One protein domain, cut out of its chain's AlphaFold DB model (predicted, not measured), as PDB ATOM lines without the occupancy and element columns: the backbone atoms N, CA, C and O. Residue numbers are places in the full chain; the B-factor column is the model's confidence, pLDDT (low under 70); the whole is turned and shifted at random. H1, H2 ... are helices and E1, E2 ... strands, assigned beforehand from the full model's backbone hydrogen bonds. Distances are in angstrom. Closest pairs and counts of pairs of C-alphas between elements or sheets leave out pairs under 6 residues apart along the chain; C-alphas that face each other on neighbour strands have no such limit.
ATOM      1  N   GLN A 182    -160.795   1.549 -12.288       61.38
ATOM      2  CA  GLN A 182    -160.635   2.496 -11.182       61.38
ATOM      3  C   GLN A 182    -159.740   1.868 -10.108       61.38
ATOM      4  O   GLN A 182    -159.758   0.646  -9.930       61.38
ATOM      5  N   LEU A 183    -158.970   2.707  -9.405       70.81
ATOM      6  CA  LEU A 183    -158.202   2.312  -8.218       70.81
ATOM      7  C   LEU A 183    -159.117   1.569  -7.235       70.81
ATOM      8  O   LEU A 183    -160.213   2.054  -6.928       70.81
ATOM      9  N   GLN A 184    -158.685   0.401  -6.758       79.00
ATOM     10  CA  GLN A 184    -159.457  -0.396  -5.808       79.00
ATOM     11  C   GLN A 184    -159.537   0.320  -4.450       79.00
ATOM     12  O   GLN A 184    -158.706   1.185  -4.163       79.00
ATOM     13  N   PRO A 185    -160.491  -0.041  -3.567       76.88
ATOM     14  CA  PRO A 185    -160.572   0.540  -2.226       76.88
ATOM     15  C   PRO A 185    -159.241   0.475  -1.464       76.88
ATOM     16  O   PRO A 185    -158.855   1.455  -0.837       76.88
ATOM     17  N   ASN A 186    -158.496  -0.626  -1.610       79.81
ATOM     18  CA  ASN A 186    -157.182  -0.820  -0.989       79.81
ATOM     19  C   ASN A 186    -156.100   0.106  -1.577       79.81
ATOM     20  O   ASN A 186    -155.240   0.576  -0.839       79.81
ATOM     21  N   ASP A 187    -156.151   0.404  -2.880       82.44
ATOM     22  CA  ASP A 187    -155.212   1.328  -3.533       82.44
ATOM     23  C   ASP A 187    -155.474   2.772  -3.077       82.44
ATOM     24  O   ASP A 187    -154.546   3.507  -2.742       82.44
ATOM     25  N   LYS A 188    -156.755   3.161  -2.999       82.00
ATOM     26  CA  LYS A 188    -157.178   4.475  -2.486       82.00
ATOM     27  C   LYS A 188    -156.890   4.631  -0.992       82.00
ATOM     28  O   LYS A 188    -156.549   5.724  -0.553       82.00
ATOM     29  N   ALA A 189    -157.011   3.553  -0.217       81.19
ATOM     30  CA  ALA A 189    -156.610   3.524   1.186       81.19
ATOM     31  C   ALA A 189    -155.088   3.649   1.348       81.19
ATOM     32  O   ALA A 189    -154.645   4.318   2.272       81.19
ATOM     33  N   TRP A 190    -154.290   3.073   0.437       84.00
ATOM     34  CA  TRP A 190    -152.836   3.255   0.445       84.00
ATOM     35  C   TRP A 190    -152.436   4.704   0.144       84.00
ATOM     36  O   TRP A 190    -151.681   5.279   0.918       84.00
ATOM     37  N   VAL A 191    -152.988   5.329  -0.907       83.12
ATOM     38  CA  VAL A 191    -152.702   6.747  -1.214       83.12
ATOM     39  C   VAL A 191    -153.053   7.663  -0.036       83.12
ATOM     40  O   VAL A 191    -152.275   8.545   0.305       83.12
ATOM     41  N   ARG A 192    -154.191   7.425   0.630       84.81
ATOM     42  CA  ARG A 192    -154.629   8.214   1.795       84.81
ATOM     43  C   ARG A 192    -153.944   7.837   3.121       84.81
ATOM     44  O   ARG A 192    -154.302   8.403   4.149       84.81
ATOM     45  N   ALA A 193    -152.994   6.900   3.134       83.75
ATOM     46  CA  ALA A 193    -152.277   6.514   4.354       83.75
ATOM     47  C   ALA A 193    -151.122   7.469   4.714       83.75
ATOM     48  O   ALA A 193    -150.585   7.386   5.816       83.75
ATOM     49  N   ASP A 194    -150.706   8.336   3.786       83.38
ATOM     50  CA  ASP A 194    -149.547   9.222   3.914       83.38
ATOM     51  C   ASP A 194    -149.672  10.363   2.895       83.38
ATOM     52  O   ASP A 194    -149.868  10.107   1.707       83.38
ATOM     53  N   LEU A 195    -149.520  11.616   3.327       82.69
ATOM     54  CA  LEU A 195    -149.577  12.785   2.436       82.69
ATOM     55  C   LEU A 195    -148.433  12.816   1.402       82.69
ATOM     56  O   LEU A 195    -148.539  13.499   0.387       82.69
ATOM     57  N   GLN A 196    -147.357  12.053   1.626       84.25
ATOM     58  CA  GLN A 196    -146.256  11.881   0.675       84.25
ATOM     59  C   GLN A 196    -146.517  10.784  -0.372       84.25
ATOM     60  O   GLN A 196    -145.623  10.488  -1.165       84.25
ATOM     61  N   GLN A 197    -147.697  10.156  -0.392       88.75
ATOM     62  CA  GLN A 197    -148.077   9.115  -1.358       88.75
ATOM     63  C   GLN A 197    -149.129   9.638  -2.350       88.75
ATOM     64  O   GLN A 197    -149.799  10.642  -2.110       88.75
ATOM     65  N   GLY A 198    -149.249   9.001  -3.514       88.38
ATOM     66  CA  GLY A 198    -150.110   9.502  -4.583       88.38
ATOM     67  C   GLY A 198    -150.251   8.564  -5.772       88.38
ATOM     68  O   GLY A 198    -149.717   7.452  -5.800       88.38
ATOM     69  N   CYS A 199    -150.995   9.037  -6.769       89.06
ATOM     70  CA  CYS A 199    -151.192   8.367  -8.045       89.06
ATOM     71  C   CYS A 199    -150.897   9.344  -9.185       89.06
ATOM     72  O   CYS A 199    -151.408  10.459  -9.183       89.06
ATOM     73  N   ILE A 200    -150.118   8.908 -10.174       89.12
ATOM     74  CA  ILE A 200    -149.946   9.607 -11.455       89.12
ATOM     75  C   ILE A 200    -150.471   8.733 -12.600       89.12
ATOM     76  O   ILE A 200    -150.475   7.503 -12.516       89.12
ATOM     77  N   HIS A 201    -150.903   9.363 -13.690       85.06
ATOM     78  CA  HIS A 201    -151.538   8.686 -14.821       85.06
ATOM     79  C   HIS A 201    -150.637   8.715 -16.071       85.06
ATOM     80  O   HIS A 201    -150.473   9.753 -16.714       85.06
ATOM     81  N   VAL A 202    -150.042   7.562 -16.416       83.56
ATOM     82  CA  VAL A 202    -149.025   7.430 -17.481       83.56
ATOM     83  C   VAL A 202    -149.572   6.681 -18.703       83.56
ATOM     84  O   VAL A 202    -149.994   5.529 -18.606       83.56
ATOM     85  N   HIS A 203    -149.538   7.313 -19.875       77.38
ATOM     86  CA  HIS A 203    -149.925   6.727 -21.162       77.38
ATOM     87  C   HIS A 203    -148.764   5.972 -21.841       77.38
ATOM     88  O   HIS A 203    -147.592   6.264 -21.610       77.38
ATOM     89  N   ASP A 204    -149.093   5.014 -22.710       70.12
ATOM     90  CA  ASP A 204    -148.116   4.193 -23.442       70.12
ATOM     91  C   ASP A 204    -147.754   4.783 -24.824       70.12
ATOM     92  O   ASP A 204    -148.524   5.528 -25.434       70.12
ATOM     93  N   ARG A 205    -146.573   4.427 -25.341       61.34
ATOM     94  CA  ARG A 205    -145.920   5.019 -26.524       61.34
ATOM     95  C   ARG A 205    -146.691   4.842 -27.837       61.34
ATOM     96  O   ARG A 205    -146.530   5.650 -28.752       61.34
ATOM     97  N   LEU A 206    -147.466   3.759 -27.951       48.72
ATOM     98  CA  LEU A 206    -147.967   3.227 -29.228       48.72
ATOM     99  C   LEU A 206    -149.488   3.328 -29.430       48.72
ATOM    100  O   LEU A 206    -149.968   3.022 -30.519       48.72
ATOM    101  N   THR A 207    -150.268   3.736 -28.423       43.84
ATOM    102  CA  THR A 207    -151.733   3.860 -28.561       43.84
ATOM    103  C   THR A 207    -152.305   5.000 -27.717       43.84
ATOM    104  O   THR A 207    -151.835   5.220 -26.602       43.84
ATOM    105  N   PRO A 208    -153.396   5.661 -28.161       46.31
ATOM    106  CA  PRO A 208    -154.230   6.510 -27.308       46.31
ATOM    107  C   PRO A 208    -155.097   5.638 -26.375       46.31
ATOM    108  O   PRO A 208    -156.327   5.668 -26.412       46.31
ATOM    109  N   SER A 209    -154.445   4.792 -25.578       54.12
ATOM    110  CA  SER A 209    -155.076   3.920 -24.593       54.12
ATOM    111  C   SER A 209    -155.245   4.627 -23.242       54.12
ATOM    112  O   SER A 209    -154.642   5.672 -22.967       54.12
ATOM    113  N   TYR A 210    -156.121   4.061 -22.405       59.62
ATOM    114  CA  TYR A 210    -156.367   4.536 -21.042       59.62
ATOM    115  C   TYR A 210    -155.047   4.568 -20.251       59.62
ATOM    116  O   TYR A 210    -154.273   3.613 -20.362       59.62
ATOM    117  N   PRO A 211    -154.780   5.627 -19.465       72.62
ATOM    118  CA  PRO A 211    -153.528   5.744 -18.735       72.62
ATOM    119  C   PRO A 211    -153.395   4.628 -17.696       72.62
ATOM    120  O   PRO A 211    -154.370   4.208 -17.069       72.62
ATOM    121  N   ARG A 212    -152.163   4.170 -17.484       81.81
ATOM    122  CA  ARG A 212    -151.807   3.319 -16.356       81.81
ATOM    123  C   ARG A 212    -151.706   4.188 -15.107       81.81
ATOM    124  O   ARG A 212    -150.902   5.117 -15.077       81.81
ATOM    125  N   ALA A 213    -152.473   3.850 -14.077       83.62
ATOM    126  CA  ALA A 213    -152.244   4.373 -12.738       83.62
ATOM    127  C   ALA A 213    -150.895   3.861 -12.204       83.62
ATOM    128  O   ALA A 213    -150.642   2.649 -12.184       83.62
ATOM    129  N   VAL A 214    -150.034   4.788 -11.793       88.19
ATOM    130  CA  VAL A 214    -148.770   4.519 -11.108       88.19
ATOM    131  C   VAL A 214    -148.884   5.085  -9.698       88.19
ATOM    132  O   VAL A 214    -148.945   6.296  -9.511       88.19
ATOM    133  N   LEU A 215    -148.935   4.189  -8.718       88.62
ATOM    134  CA  LEU A 215    -148.896   4.493  -7.296       88.62
ATOM    135  C   LEU A 215    -147.437   4.719  -6.884       88.62
ATOM    136  O   LEU A 215    -146.619   3.800  -6.980       88.62
ATOM    137  N   CYS A 216    -147.112   5.929  -6.447       90.56
ATOM    138  CA  CYS A 216    -145.756   6.360  -6.103       90.56
ATOM    139  C   CYS A 216    -145.765   7.293  -4.885       90.56
ATOM    140  O   CYS A 216    -146.825   7.613  -4.344       90.56
ATOM    141  N   ALA A 217    -144.578   7.690  -4.433       89.25
ATOM    142  CA  ALA A 217    -144.399   8.709  -3.409       89.25
ATOM    143  C   ALA A 217    -143.733   9.964  -4.003       89.25
ATOM    144  O   ALA A 217    -143.219   9.939  -5.122       89.25
ATOM    145  N   VAL A 218    -143.790  11.086  -3.284       86.69
ATOM    146  CA  VAL A 218    -143.314  12.404  -3.755       86.69
ATOM    147  C   VAL A 218    -141.800  12.410  -4.026       86.69
ATOM    148  O   VAL A 218    -141.320  13.190  -4.841       86.69
ATOM    149  N   ASP A 219    -141.052  11.498  -3.405       87.06
ATOM    150  CA  ASP A 219    -139.619  11.264  -3.624       87.06
ATOM    151  C   ASP A 219    -139.283  10.486  -4.912       87.06
ATOM    152  O   ASP A 219    -138.129  10.489  -5.339       87.06
ATOM    153  N   THR A 220    -140.265   9.819  -5.524       89.19
ATOM    154  CA  THR A 220    -140.063   8.843  -6.603       89.19
ATOM    155  C   THR A 220    -139.762   9.544  -7.930       89.19
ATOM    156  O   THR A 220    -140.589  10.314  -8.430       89.19
ATOM    157  N   THR A 221    -138.601   9.260  -8.528       90.31
ATOM    158  CA  THR A 221    -138.118  10.008  -9.702       90.31
ATOM    159  C   THR A 221    -138.635   9.464 -11.038       90.31
ATOM    160  O   THR A 221    -139.048   8.304 -11.168       90.31
ATOM    161  N   ALA A 222    -138.591  10.306 -12.069       87.81
ATOM    162  CA  ALA A 222    -139.028   9.988 -13.420       87.81
ATOM    163  C   ALA A 222    -138.237   8.822 -14.034       87.81
ATOM    164  O   ALA A 222    -138.846   7.950 -14.661       87.81
ATOM    165  N   GLY A 223    -136.923   8.755 -13.792       84.12
ATOM    166  CA  GLY A 223    -136.066   7.655 -14.237       84.12
ATOM    167  C   GLY A 223    -136.435   6.316 -13.592       84.12
ATOM    168  O   GLY A 223    -136.495   5.291 -14.274       84.12
ATOM    169  N   GLU A 224    -136.788   6.300 -12.299       86.38
ATOM    170  CA  GLU A 224    -137.255   5.079 -11.625       86.38
ATOM    171  C   GLU A 224    -138.580   4.570 -12.210       86.38
ATOM    172  O   GLU A 224    -138.734   3.371 -12.476       86.38
ATOM    173  N   ILE A 225    -139.531   5.480 -12.450       86.19
ATOM    174  CA  ILE A 225    -140.823   5.162 -13.070       86.19
ATOM    175  C   ILE A 225    -140.606   4.635 -14.495       86.19
ATOM    176  O   ILE A 225    -141.167   3.599 -14.866       86.19
ATOM    177  N   ALA A 226    -139.767   5.300 -15.291       85.75
ATOM    178  CA  ALA A 226    -139.490   4.913 -16.669       85.75
ATOM    179  C   ALA A 226    -138.777   3.553 -16.764       85.75
ATOM    180  O   ALA A 226    -139.181   2.703 -17.565       85.75
ATOM    181  N   ALA A 227    -137.795   3.287 -15.896       83.25
ATOM    182  CA  ALA A 227    -137.121   1.993 -15.805       83.25
ATOM    183  C   ALA A 227    -138.096   0.860 -15.430       83.25
ATOM    184  O   ALA A 227    -138.104  -0.191 -16.079       83.25
ATOM    185  N   ARG A 228    -138.973   1.073 -14.437       80.94
ATOM    186  CA  ARG A 228    -140.017   0.099 -14.059       80.94
ATOM    187  C   ARG A 228    -141.024  -0.152 -15.182       80.94
ATOM    188  O   ARG A 228    -141.414  -1.299 -15.397       80.94
ATOM    189  N   LEU A 229    -141.431   0.883 -15.918       80.06
ATOM    190  CA  LEU A 229    -142.329   0.739 -17.069       80.06
ATOM    191  C   LEU A 229    -141.660  -0.025 -18.223       80.06
ATOM    192  O   LEU A 229    -142.296  -0.900 -18.814       80.06
ATOM    193  N   GLY A 230    -140.373   0.227 -18.490       71.44
ATOM    194  CA  GLY A 230    -139.582  -0.511 -19.480       71.44
ATOM    195  C   GLY A 230    -139.471  -2.009 -19.169       71.44
ATOM    196  O   GLY A 230    -139.649  -2.839 -20.060       71.44
ATOM    197  N   GLN A 231    -139.276  -2.369 -17.895       71.88
ATOM    198  CA  GLN A 231    -139.223  -3.766 -17.430       71.88
ATOM    199  C   GLN A 231    -140.545  -4.541 -17.622       71.88
ATOM    200  O   GLN A 231    -140.534  -5.770 -17.662       71.88
ATOM    201  N   LEU A 232    -141.692  -3.856 -17.733       66.69
ATOM    202  CA  LEU A 232    -143.025  -4.480 -17.717       66.69
ATOM    203  C   LEU A 232    -143.616  -4.818 -19.099       66.69
ATOM    204  O   LEU A 232    -144.707  -5.391 -19.164       66.69
ATOM    205  N   GLY A 233    -142.897  -4.513 -20.186       52.81
ATOM    206  CA  GLY A 233    -143.061  -5.133 -21.510       52.81
ATOM    207  C   GLY A 233    -144.499  -5.270 -22.028       52.81
ATOM    208  O   GLY A 233    -145.020  -6.379 -22.122       52.81
ATOM    209  N   GLY A 234    -145.156  -4.154 -22.366       53.81
ATOM    210  CA  GLY A 234    -146.429  -4.149 -23.110       53.81
ATOM    211  C   GLY A 234    -147.667  -4.689 -22.373       53.81
ATOM    212  O   GLY A 234    -148.746  -4.761 -22.960       53.81
ATOM    213  N   LYS A 235    -147.565  -5.056 -21.086       51.53
ATOM    214  CA  LYS A 235    -148.704  -5.526 -20.273       51.53
ATOM    215  C   LYS A 235    -149.622  -4.365 -19.868       51.53
ATOM    216  O   LYS A 235    -149.562  -3.860 -18.742       51.53
ATOM    217  N   CYS A 236    -150.443  -3.887 -20.797       47.94
ATOM    218  CA  CYS A 236    -151.377  -2.780 -20.576       47.94
ATOM    219  C   CYS A 236    -152.561  -3.192 -19.682       47.94
ATOM    220  O   CYS A 236    -153.206  -4.207 -19.930       47.94
ATOM    221  N   GLY A 237    -152.856  -2.383 -18.656       51.31
ATOM    222  CA  GLY A 237    -154.053  -2.513 -17.806       51.31
ATOM    223  C   GLY A 237    -153.810  -2.736 -16.307       51.31
ATOM    224  O   GLY A 237    -154.703  -2.457 -15.518       51.31
ATOM    225  N   GLY A 238    -152.625  -3.197 -15.890       62.75
ATOM    226  CA  GLY A 238    -152.290  -3.361 -14.466       62.75
ATOM    227  C   GLY A 238    -151.743  -2.083 -13.822       62.75
ATOM    228  O   GLY A 238    -150.874  -1.438 -14.418       62.75
ATOM    229  N   ILE A 239    -152.212  -1.756 -12.613       73.25
ATOM    230  CA  ILE A 239    -151.658  -0.693 -11.754       73.25
ATOM    231  C   ILE A 239    -150.181  -1.004 -11.470       73.25
ATOM    232  O   ILE A 239    -149.835  -2.143 -11.153       73.25
ATOM    233  N   LEU A 240    -149.309  -0.003 -11.584       81.81
ATOM    234  CA  LEU A 240    -147.918  -0.099 -11.138       81.81
ATOM    235  C   LEU A 240    -147.824   0.494  -9.733       81.81
ATOM    236  O   LEU A 240    -148.246   1.625  -9.534       81.81
ATOM    237  N   ARG A 241    -147.252  -0.232  -8.770       83.00
ATOM    238  CA  ARG A 241    -146.947   0.304  -7.437       83.00
ATOM    239  C   ARG A 241    -145.445   0.356  -7.238       83.00
ATOM    240  O   ARG A 241    -144.759  -0.650  -7.411       83.00
ATOM    241  N   PRO A 526    -135.335   4.538 -21.742       71.75
ATOM    242  CA  PRO A 526    -136.672   4.736 -21.202       71.75
ATOM    243  C   PRO A 526    -136.699   6.012 -20.350       71.75
ATOM    244  O   PRO A 526    -136.238   5.998 -19.218       71.75
ATOM    245  N   ALA A 527    -137.274   7.084 -20.894       80.06
ATOM    246  CA  ALA A 527    -137.530   8.349 -20.202       80.06
ATOM    247  C   ALA A 527    -139.041   8.634 -20.138       80.06
ATOM    248  O   ALA A 527    -139.797   8.176 -21.003       80.06
ATOM    249  N   LEU A 528    -139.489   9.410 -19.148       85.25
ATOM    250  CA  LEU A 528    -140.846   9.965 -19.136       85.25
ATOM    251  C   LEU A 528    -140.929  11.264 -19.949       85.25
ATOM    252  O   LEU A 528    -139.944  11.966 -20.157       85.25
ATOM    253  N   PHE A 529    -142.141  11.589 -20.387       81.88
ATOM    254  CA  PHE A 529    -142.492  12.875 -20.992       81.88
ATOM    255  C   PHE A 529    -143.762  13.408 -20.323       81.88
ATOM    256  O   PHE A 529    -144.651  12.618 -19.998       81.88
ATOM    257  N   ALA A 530    -143.869  14.722 -20.141       83.31
ATOM    258  CA  ALA A 530    -145.023  15.388 -19.538       83.31
ATOM    259  C   ALA A 530    -145.684  16.377 -20.510       83.31
ATOM    260  O   ALA A 530    -145.032  16.966 -21.368       83.31
ATOM    261  N   GLN A 531    -146.995  16.578 -20.374       73.56
ATOM    262  CA  GLN A 531    -147.761  17.547 -21.158       73.56
ATOM    263  C   GLN A 531    -148.795  18.253 -20.276       73.56
ATOM    264  O   GLN A 531    -149.796  17.646 -19.885       73.56
ATOM    265  N   LEU A 532    -148.582  19.548 -20.030       72.06
ATOM    266  CA  LEU A 532    -149.506  20.429 -19.304       72.06
ATOM    267  C   LEU A 532    -150.515  21.068 -20.268       72.06
ATOM    268  O   LEU A 532    -150.164  21.425 -21.393       72.06
ATOM    269  N   HIS A 533    -151.779  21.181 -19.855       64.06
ATOM    270  CA  HIS A 533    -152.920  21.752 -20.592       64.06
ATOM    271  C   HIS A 533    -153.132  21.237 -22.039       64.06
ATOM    272  O   HIS A 533    -153.920  21.792 -22.807       64.06
ATOM    273  N   GLY A 534    -152.449  20.160 -22.439       54.72
ATOM    274  CA  GLY A 534    -152.415  19.688 -23.825       54.72
ATOM    275  C   GLY A 534    -151.513  20.496 -24.773       54.72
ATOM    276  O   GLY A 534    -151.675  20.333 -25.981       54.72
ATOM    277  N   GLY A 535    -150.607  21.331 -24.249       53.25
ATOM    278  CA  GLY A 535    -149.613  22.102 -25.005       53.25
ATOM    279  C   GLY A 535    -148.421  21.266 -25.491       53.25
ATOM    280  O   GLY A 535    -148.575  20.086 -25.828       53.25
ATOM    281  N   ALA A 536    -147.231  21.873 -25.531       54.81
ATOM    282  CA  ALA A 536    -145.986  21.172 -25.848       54.81
ATOM    283  C   ALA A 536    -145.730  19.995 -24.885       54.81
ATOM    284  O   ALA A 536    -146.235  19.963 -23.759       54.81
ATOM    285  N   MET A 537    -144.974  19.001 -25.351       69.06
ATOM    286  CA  MET A 537    -144.648  17.803 -24.581       69.06
ATOM    287  C   MET A 537    -143.177  17.839 -24.186       69.06
ATOM    288  O   MET A 537    -142.324  17.571 -25.027       69.06
ATOM    289  N   ARG A 538    -142.910  18.147 -22.914       74.94
ATOM    290  CA  ARG A 538    -141.558  18.235 -22.361       74.94
ATOM    291  C   ARG A 538    -141.012  16.839 -22.071       74.94
ATOM    292  O   ARG A 538    -141.754  15.985 -21.572       74.94
ATOM    293  N   ARG A 539    -139.729  16.589 -22.334       82.81
ATOM    294  CA  ARG A 539    -139.036  15.426 -21.744       82.81
ATOM    295  C   ARG A 539    -138.859  15.653 -20.238       82.81
ATOM    296  O   ARG A 539    -138.556  16.770 -19.837       82.81
ATOM    297  N   LEU A 540    -139.049  14.619 -19.417       82.81
ATOM    298  CA  LEU A 540    -138.610  14.658 -18.021       82.81
ATOM    299  C   LEU A 540    -137.176  14.137 -17.904       82.81
ATOM    300  O   LEU A 540    -136.843  13.116 -18.518       82.81
ATOM    301  N   GLU A 541    -136.366  14.817 -17.099       82.31
ATOM    302  CA  GLU A 541    -135.043  14.334 -16.706       82.31
ATOM    303  C   GLU A 541    -135.154  13.336 -15.542       82.31
ATOM    304  O   GLU A 541    -136.160  13.289 -14.829       82.31
ATOM    305  N   ASP A 542    -134.164  12.450 -15.407       84.88
ATOM    306  CA  ASP A 542    -134.316  11.204 -14.637       84.88
ATOM    307  C   ASP A 542    -134.444  11.407 -13.112       84.88
ATOM    308  O   ASP A 542    -134.909  10.498 -12.415       84.88
ATOM    309  N   ASP A 543    -134.072  12.579 -12.596       84.69
ATOM    310  CA  ASP A 543    -134.157  13.004 -11.193       84.69
ATOM    311  C   ASP A 543    -135.471  13.727 -10.833       84.69
ATOM    312  O   ASP A 543    -135.854  13.756  -9.660       84.69
ATOM    313  N   GLU A 544    -136.193  14.262 -11.824       85.94
ATOM    314  CA  GLU A 544    -137.445  14.992 -11.607       85.94
ATOM    315  C   GLU A 544    -138.527  14.111 -10.966       85.94
ATOM    316  O   GLU A 544    -138.567  12.899 -11.166       85.94
ATOM    317  N   LYS A 545    -139.454  14.720 -10.217       90.69
ATOM    318  CA  LYS A 545    -140.466  14.017  -9.406       90.69
ATOM    319  C   LYS A 545    -141.880  14.225  -9.968       90.69
ATOM    320  O   LYS A 545    -142.502  15.251  -9.681       90.69
ATOM    321  N   PRO A 546    -142.448  13.273 -10.737       88.00
ATOM    322  CA  PRO A 546    -143.711  13.500 -11.446       88.00
ATOM    323  C   PRO A 546    -144.923  13.703 -10.526       88.00
ATOM    324  O   PRO A 546    -145.841  14.437 -10.883       88.00
ATOM    325  N   LEU A 547    -144.927  13.097  -9.331       89.50
ATOM    326  CA  LEU A 547    -145.986  13.333  -8.344       89.50
ATOM    327  C   LEU A 547    -145.861  14.718  -7.691       89.50
ATOM    328  O   LEU A 547    -146.875  15.386  -7.513       89.50
ATOM    329  N   GLN A 548    -144.639  15.183  -7.399       87.69
ATOM    330  CA  GLN A 548    -144.419  16.548  -6.907       87.69
ATOM    331  C   GLN A 548    -144.923  17.571  -7.936       87.69
ATOM    332  O   GLN A 548    -145.720  18.435  -7.586       87.69
ATOM    333  N   MET A 549    -144.554  17.397  -9.212       86.25
ATOM    334  CA  MET A 549    -145.045  18.206 -10.334       86.25
ATOM    335  C   MET A 549    -146.578  18.237 -10.407       86.25
ATOM    336  O   MET A 549    -147.158  19.307 -10.563       86.25
ATOM    337  N   GLN A 550    -147.244  17.080 -10.309       88.94
ATOM    338  CA  GLN A 550    -148.707  17.002 -10.358       88.94
ATOM    339  C   GLN A 550    -149.356  17.741  -9.178       88.94
ATOM    340  O   GLN A 550    -150.342  18.452  -9.369       88.94
ATOM    341  N   ASN A 551    -148.788  17.599  -7.979       88.44
ATOM    342  CA  ASN A 551    -149.311  18.212  -6.765       88.44
ATOM    343  C   ASN A 551    -149.121  19.737  -6.771       88.44
ATOM    344  O   ASN A 551    -150.078  20.468  -6.548       88.44
ATOM    345  N   GLU A 552    -147.923  20.222  -7.102       84.50
ATOM    346  CA  GLU A 552    -147.605  21.652  -7.220       84.50
ATOM    347  C   GLU A 552    -148.461  22.340  -8.297       84.50
ATOM    348  O   GLU A 552    -149.017  23.416  -8.080       84.50
ATOM    349  N   TYR A 553    -148.648  21.677  -9.440       81.75
ATOM    350  CA  TYR A 553    -149.529  22.135 -10.509       81.75
ATOM    351  C   TYR A 553    -150.998  22.262 -10.058       81.75
ATOM    352  O   TYR A 553    -151.672  23.215 -10.447       81.75
ATOM    353  N   LEU A 554    -151.499  21.347  -9.218       79.50
ATOM    354  CA  LEU A 554    -152.834  21.461  -8.616       79.50
ATOM    355  C   LEU A 554    -152.899  22.596  -7.580       79.50
ATOM    356  O   LEU A 554    -153.851  23.377  -7.610       79.50
ATOM    357  N   SER A 555    -151.887  22.751  -6.721       82.00
ATOM    358  CA  SER A 555    -151.803  23.876  -5.776       82.00
ATOM    359  C   SER A 555    -151.871  25.226  -6.499       82.00
ATOM    360  O   SER A 555    -152.652  26.096  -6.117       82.00
ATOM    361  N   ASN A 556    -151.149  25.363  -7.616       79.25
ATOM    362  CA  ASN A 556    -151.146  26.557  -8.470       79.25
ATOM    363  C   ASN A 556    -152.480  26.805  -9.212       79.25
ATOM    364  O   ASN A 556    -152.714  27.910  -9.697       79.25
ATOM    365  N   LEU A 557    -153.377  25.811  -9.279       76.69
ATOM    366  CA  LEU A 557    -154.764  25.968  -9.745       76.69
ATOM    367  C   LEU A 557    -155.746  26.339  -8.612       76.69
ATOM    368  O   LEU A 557    -156.943  26.463  -8.865       76.69
ATOM    369  N   GLY A 558    -155.257  26.530  -7.381       77.56
ATOM    370  CA  GLY A 558    -156.047  26.920  -6.208       77.56
ATOM    371  C   GLY A 558    -156.392  25.778  -5.245       77.56
ATOM    372  O   GLY A 558    -157.090  26.013  -4.258       77.56
ATOM    373  N   TYR A 559    -155.913  24.551  -5.477       82.81
ATOM    374  CA  TYR A 559    -156.118  23.430  -4.553       82.81
ATOM    375  C   TYR A 559    -155.121  23.488  -3.381       82.81
ATOM    376  O   TYR A 559    -154.164  22.727  -3.325       82.81
ATOM    377  N   GLY A 560    -155.343  24.404  -2.434       72.94
ATOM    378  CA  GLY A 560    -154.444  24.617  -1.286       72.94
ATOM    379  C   GLY A 560    -154.444  23.519  -0.208       72.94
ATOM    380  O   GLY A 560    -153.585  23.542   0.667       72.94
ATOM    381  N   ASP A 561    -155.384  22.569  -0.247       85.69
ATOM    382  CA  ASP A 561    -155.467  21.440   0.695       85.69
ATOM    383  C   ASP A 561    -154.773  20.185   0.121       85.69
ATOM    384  O   ASP A 561    -155.249  19.644  -0.885       85.69
ATOM    385  N   PRO A 562    -153.703  19.663   0.762       82.94
ATOM    386  CA  PRO A 562    -153.019  18.441   0.337       82.94
ATOM    387  C   PRO A 562    -153.930  17.214   0.185       82.94
ATOM    388  O   PRO A 562    -153.716  16.414  -0.727       82.94
ATOM    389  N   TRP A 563    -154.966  17.064   1.020       83.62
ATOM    390  CA  TRP A 563    -155.911  15.946   0.901       83.62
ATOM    391  C   TRP A 563    -156.732  16.038  -0.380       83.62
ATOM    392  O   TRP A 563    -156.951  15.031  -1.059       83.62
ATOM    393  N   ARG A 564    -157.142  17.253  -0.752       83.94
ATOM    394  CA  ARG A 564    -157.836  17.487  -2.015       83.94
ATOM    395  C   ARG A 564    -156.910  17.336  -3.218       83.94
ATOM    396  O   ARG A 564    -157.319  16.741  -4.208       83.94
ATOM    397  N   VAL A 565    -155.656  17.776  -3.125       85.19
ATOM    398  CA  VAL A 565    -154.636  17.530  -4.162       85.19
ATOM    399  C   VAL A 565    -154.452  16.025  -4.415       85.19
ATOM    400  O   VAL A 565    -154.439  15.597  -5.570       85.19
ATOM    401  N   GLN A 566    -154.401  15.200  -3.361       87.44
ATOM    402  CA  GLN A 566    -154.399  13.736  -3.498       87.44
ATOM    403  C   GLN A 566    -155.689  13.185  -4.130       87.44
ATOM    404  O   GLN A 566    -155.627  12.231  -4.908       87.44
ATOM    405  N   GLU A 567    -156.857  13.742  -3.796       82.50
ATOM    406  CA  GLU A 567    -158.148  13.282  -4.320       82.50
ATOM    407  C   GLU A 567    -158.323  13.581  -5.815       82.50
ATOM    408  O   GLU A 567    -158.597  12.656  -6.581       82.50
ATOM    409  N   GLU A 568    -158.084  14.822  -6.246       82.44
ATOM    410  CA  GLU A 568    -158.143  15.209  -7.664       82.44
ATOM    411  C   GLU A 568    -157.040  14.475  -8.472       82.44
ATOM    412  O   GLU A 568    -157.274  14.026  -9.594       82.44
ATOM    413  N   GLY A 569    -155.856  14.250  -7.878       81.81
ATOM    414  CA  GLY A 569    -154.765  13.455  -8.467       81.81
ATOM    415  C   GLY A 569    -155.074  11.961  -8.655       81.81
ATOM    416  O   GLY A 569    -154.489  11.305  -9.521       81.81
ATOM    417  N   MET A 570    -156.017  11.407  -7.885       82.69
ATOM    418  CA  MET A 570    -156.493  10.028  -8.046       82.69
ATOM    419  C   MET A 570    -157.518   9.854  -9.179       82.69
ATOM    420  O   MET A 570    -157.827   8.705  -9.519       82.69
ATOM    421  N   ASP A 571    -158.042  10.928  -9.779       78.62
ATOM    422  CA  ASP A 571    -158.989  10.823 -10.892       78.62
ATOM    423  C   ASP A 571    -158.260  10.726 -12.251       78.62
ATOM    424  O   ASP A 571    -157.457  11.599 -12.583       78.62
ATOM    425  N   PRO A 572    -158.516   9.704 -13.094       69.12
ATOM    426  CA  PRO A 572    -157.932   9.627 -14.436       69.12
ATOM    427  C   PRO A 572    -158.341  10.783 -15.371       69.12
ATOM    428  O   PRO A 572    -157.666  11.006 -16.381       69.12
ATOM    429  N   GLU A 573    -159.406  11.534 -15.069       71.38
ATOM    430  CA  GLU A 573    -159.800  12.733 -15.818       71.38
ATOM    431  C   GLU A 573    -158.856  13.928 -15.580       71.38
ATOM    432  O   GLU A 573    -158.809  14.822 -16.434       71.38
ATOM    433  N   ILE A 574    -157.975  13.889 -14.558       73.50
ATOM    434  CA  ILE A 574    -156.837  14.827 -14.428       73.50
ATOM    435  C   ILE A 574    -155.931  14.805 -15.667       73.50
ATOM    436  O   ILE A 574    -155.308  15.811 -16.008       73.50
ATOM    437  N   GLY A 575    -155.960  13.702 -16.427       59.00
ATOM    438  CA  GLY A 575    -155.363  13.582 -17.753       59.00
ATOM    439  C   GLY A 575    -155.788  14.681 -18.734       59.00
ATOM    440  O   GLY A 575    -155.107  14.897 -19.729       59.00
ATOM    441  N   CYS A 576    -156.885  15.406 -18.507       62.88
ATOM    442  CA  CYS A 576    -157.231  16.590 -19.299       62.88
ATOM    443  C   CYS A 576    -156.266  17.765 -19.067       62.88
ATOM    444  O   CYS A 576    -155.962  18.488 -20.019       62.88
ATOM    445  N   LEU A 577    -155.772  17.907 -17.834       66.62
ATOM    446  CA  LEU A 577    -154.921  18.988 -17.345       66.62
ATOM    447  C   LEU A 577    -153.427  18.635 -17.419       66.62
ATOM    448  O   LEU A 577    -152.648  19.427 -17.937       66.62
ATOM    449  N   ILE A 578    -153.028  17.442 -16.975       77.62
ATOM    450  CA  ILE A 578    -151.633  16.973 -16.984       77.62
ATOM    451  C   ILE A 578    -151.569  15.507 -17.428       77.62
ATOM    452  O   ILE A 578    -152.303  14.661 -16.925       77.62
ATOM    453  N   ARG A 579    -150.699  15.195 -18.395       79.38
ATOM    454  CA  ARG A 579    -150.446  13.819 -18.865       79.38
ATOM    455  C   ARG A 579    -148.978  13.460 -18.756       79.38
ATOM    456  O   ARG A 579    -148.134  14.258 -19.157       79.38
ATOM    457  N   PHE A 580    -148.706  12.221 -18.362       85.88
ATOM    458  CA  PHE A 580    -147.386  11.602 -18.460       85.88
ATOM    459  C   PHE A 580    -147.376  10.523 -19.556       85.88
ATOM    460  O   PHE A 580    -148.402   9.888 -19.811       85.88
ATOM    461  N   TYR A 581    -146.230  10.294 -20.199       82.25
ATOM    462  CA  TYR A 581    -146.054   9.327 -21.292       82.25
ATOM    463  C   TYR A 581    -144.777   8.489 -21.119       82.25
ATOM    464  O   TYR A 581    -143.722   9.016 -20.766       82.25
ATOM    465  N   ALA A 582    -144.863   7.188 -21.413       81.75
ATOM    466  CA  ALA A 582    -143.757   6.229 -21.341       81.75
ATOM    467  C   ALA A 582    -142.863   6.264 -22.605       81.75
ATOM    468  O   ALA A 582    -142.946   5.420 -23.507       81.75
ATOM    469  N   GLY A 583    -141.968   7.248 -22.662       73.62
ATOM    470  CA  GLY A 583    -141.141   7.561 -23.827       73.62
ATOM    471  C   GLY A 583    -141.875   8.390 -24.882       73.62
ATOM    472  O   GLY A 583    -143.100   8.502 -24.860       73.62
TER     473      GLY A 583
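What this domain is: This is residues 182 to 241 and 526 to 583 of the 950 residues of an uncharacterized protein of Oncorhynchus mykiss (UniProt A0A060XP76). A strongly twisted sheet of four strands curls round helix H3, with H2 on that same face near the sheet's E3 and E4 part. H4 and H5 lie over the opposite face, and H1 packs through residues 187 to 191 on E1 and E2, farthest of the elements from the middle. The printed part has 118 residues, with five named helices and four named strands in the order H1 E1 E2 H2 E3 H3 H4 H5 E4; the sheet, E2 E1 E4 E3, is mixed, and the class is mixed, helices and strands. It is compact and rounded, with a radius of gyration of the C-alphas of 13.1 A and spans of 35 by 32 by 25 A.

How they stand to each other: In the sheet, E1, residues 197 to 203, and E2, residues 212 to 217, form an antiparallel hairpin; N 200 and O 214 are within hydrogen-bond range at 2.9 A. The pairing of E1 is staggered: residues 197 to 202 pair with E2, and residues 202 to 203 with E4, residues 578 to 582. E1 and E4 are parallel at 68 degrees, with N 203 and O 580 2.8 A apart. E4 and E3, residues 528 to 532, are antiparallel, with N 581 and O 529 2.8 A apart. E2 and E3 are the edge strands. The sheet curls round H3, residues 546 to 555; the closest C-alphas of H3 and E1, Leu 547 and Ile 200, are 6.3 A apart. H2, residues 222 to 231, is on the same face, at a height over the sheet of 7.8 A; its Ala 226 and Leu 528 of E3 have the closest C-alphas of that pair, 5.8 A apart. H4, residues 562 to 569, and H5, residues 572 to 576, are on the opposite face. H3 and H4 touch, closest at the C-alphas of Asn 551 and Val 565, 6.0 A, with a steep tilt of 69 degrees, only just short of about perpendicular, and run opposite ways. H1, residues 185 to 191, is also on the sheet; its Val 191 and Gly 198 of E1 have the closest C-alphas of that pair, 5.1 A apart. H1 and H2 are apart. In H1, H2, H3 and H4 every O i to N i+4 pair is within hydrogen-bond range; H5 has 0 of 1, beside 2 of 2 O i to N i+3 pairs.

Where its parts are: H1 begins at C-alpha 185 (-160.572, 0.540, -2.226). E1 is 20.0 A long and E2 15.9 A; H2 and H3 are each 14.3 A. E4 ends at C-alpha 582 (-143.757, 6.229, -21.341).

The domain as a whole: Residues 242 to 525 are not printed, and C-alphas 241 and 526 are 17.7 A apart. The link E3 to H3 is long. Confidence is under 70 in 23 residues, among them 205 to 210, 232 to 238 and 533 to 537.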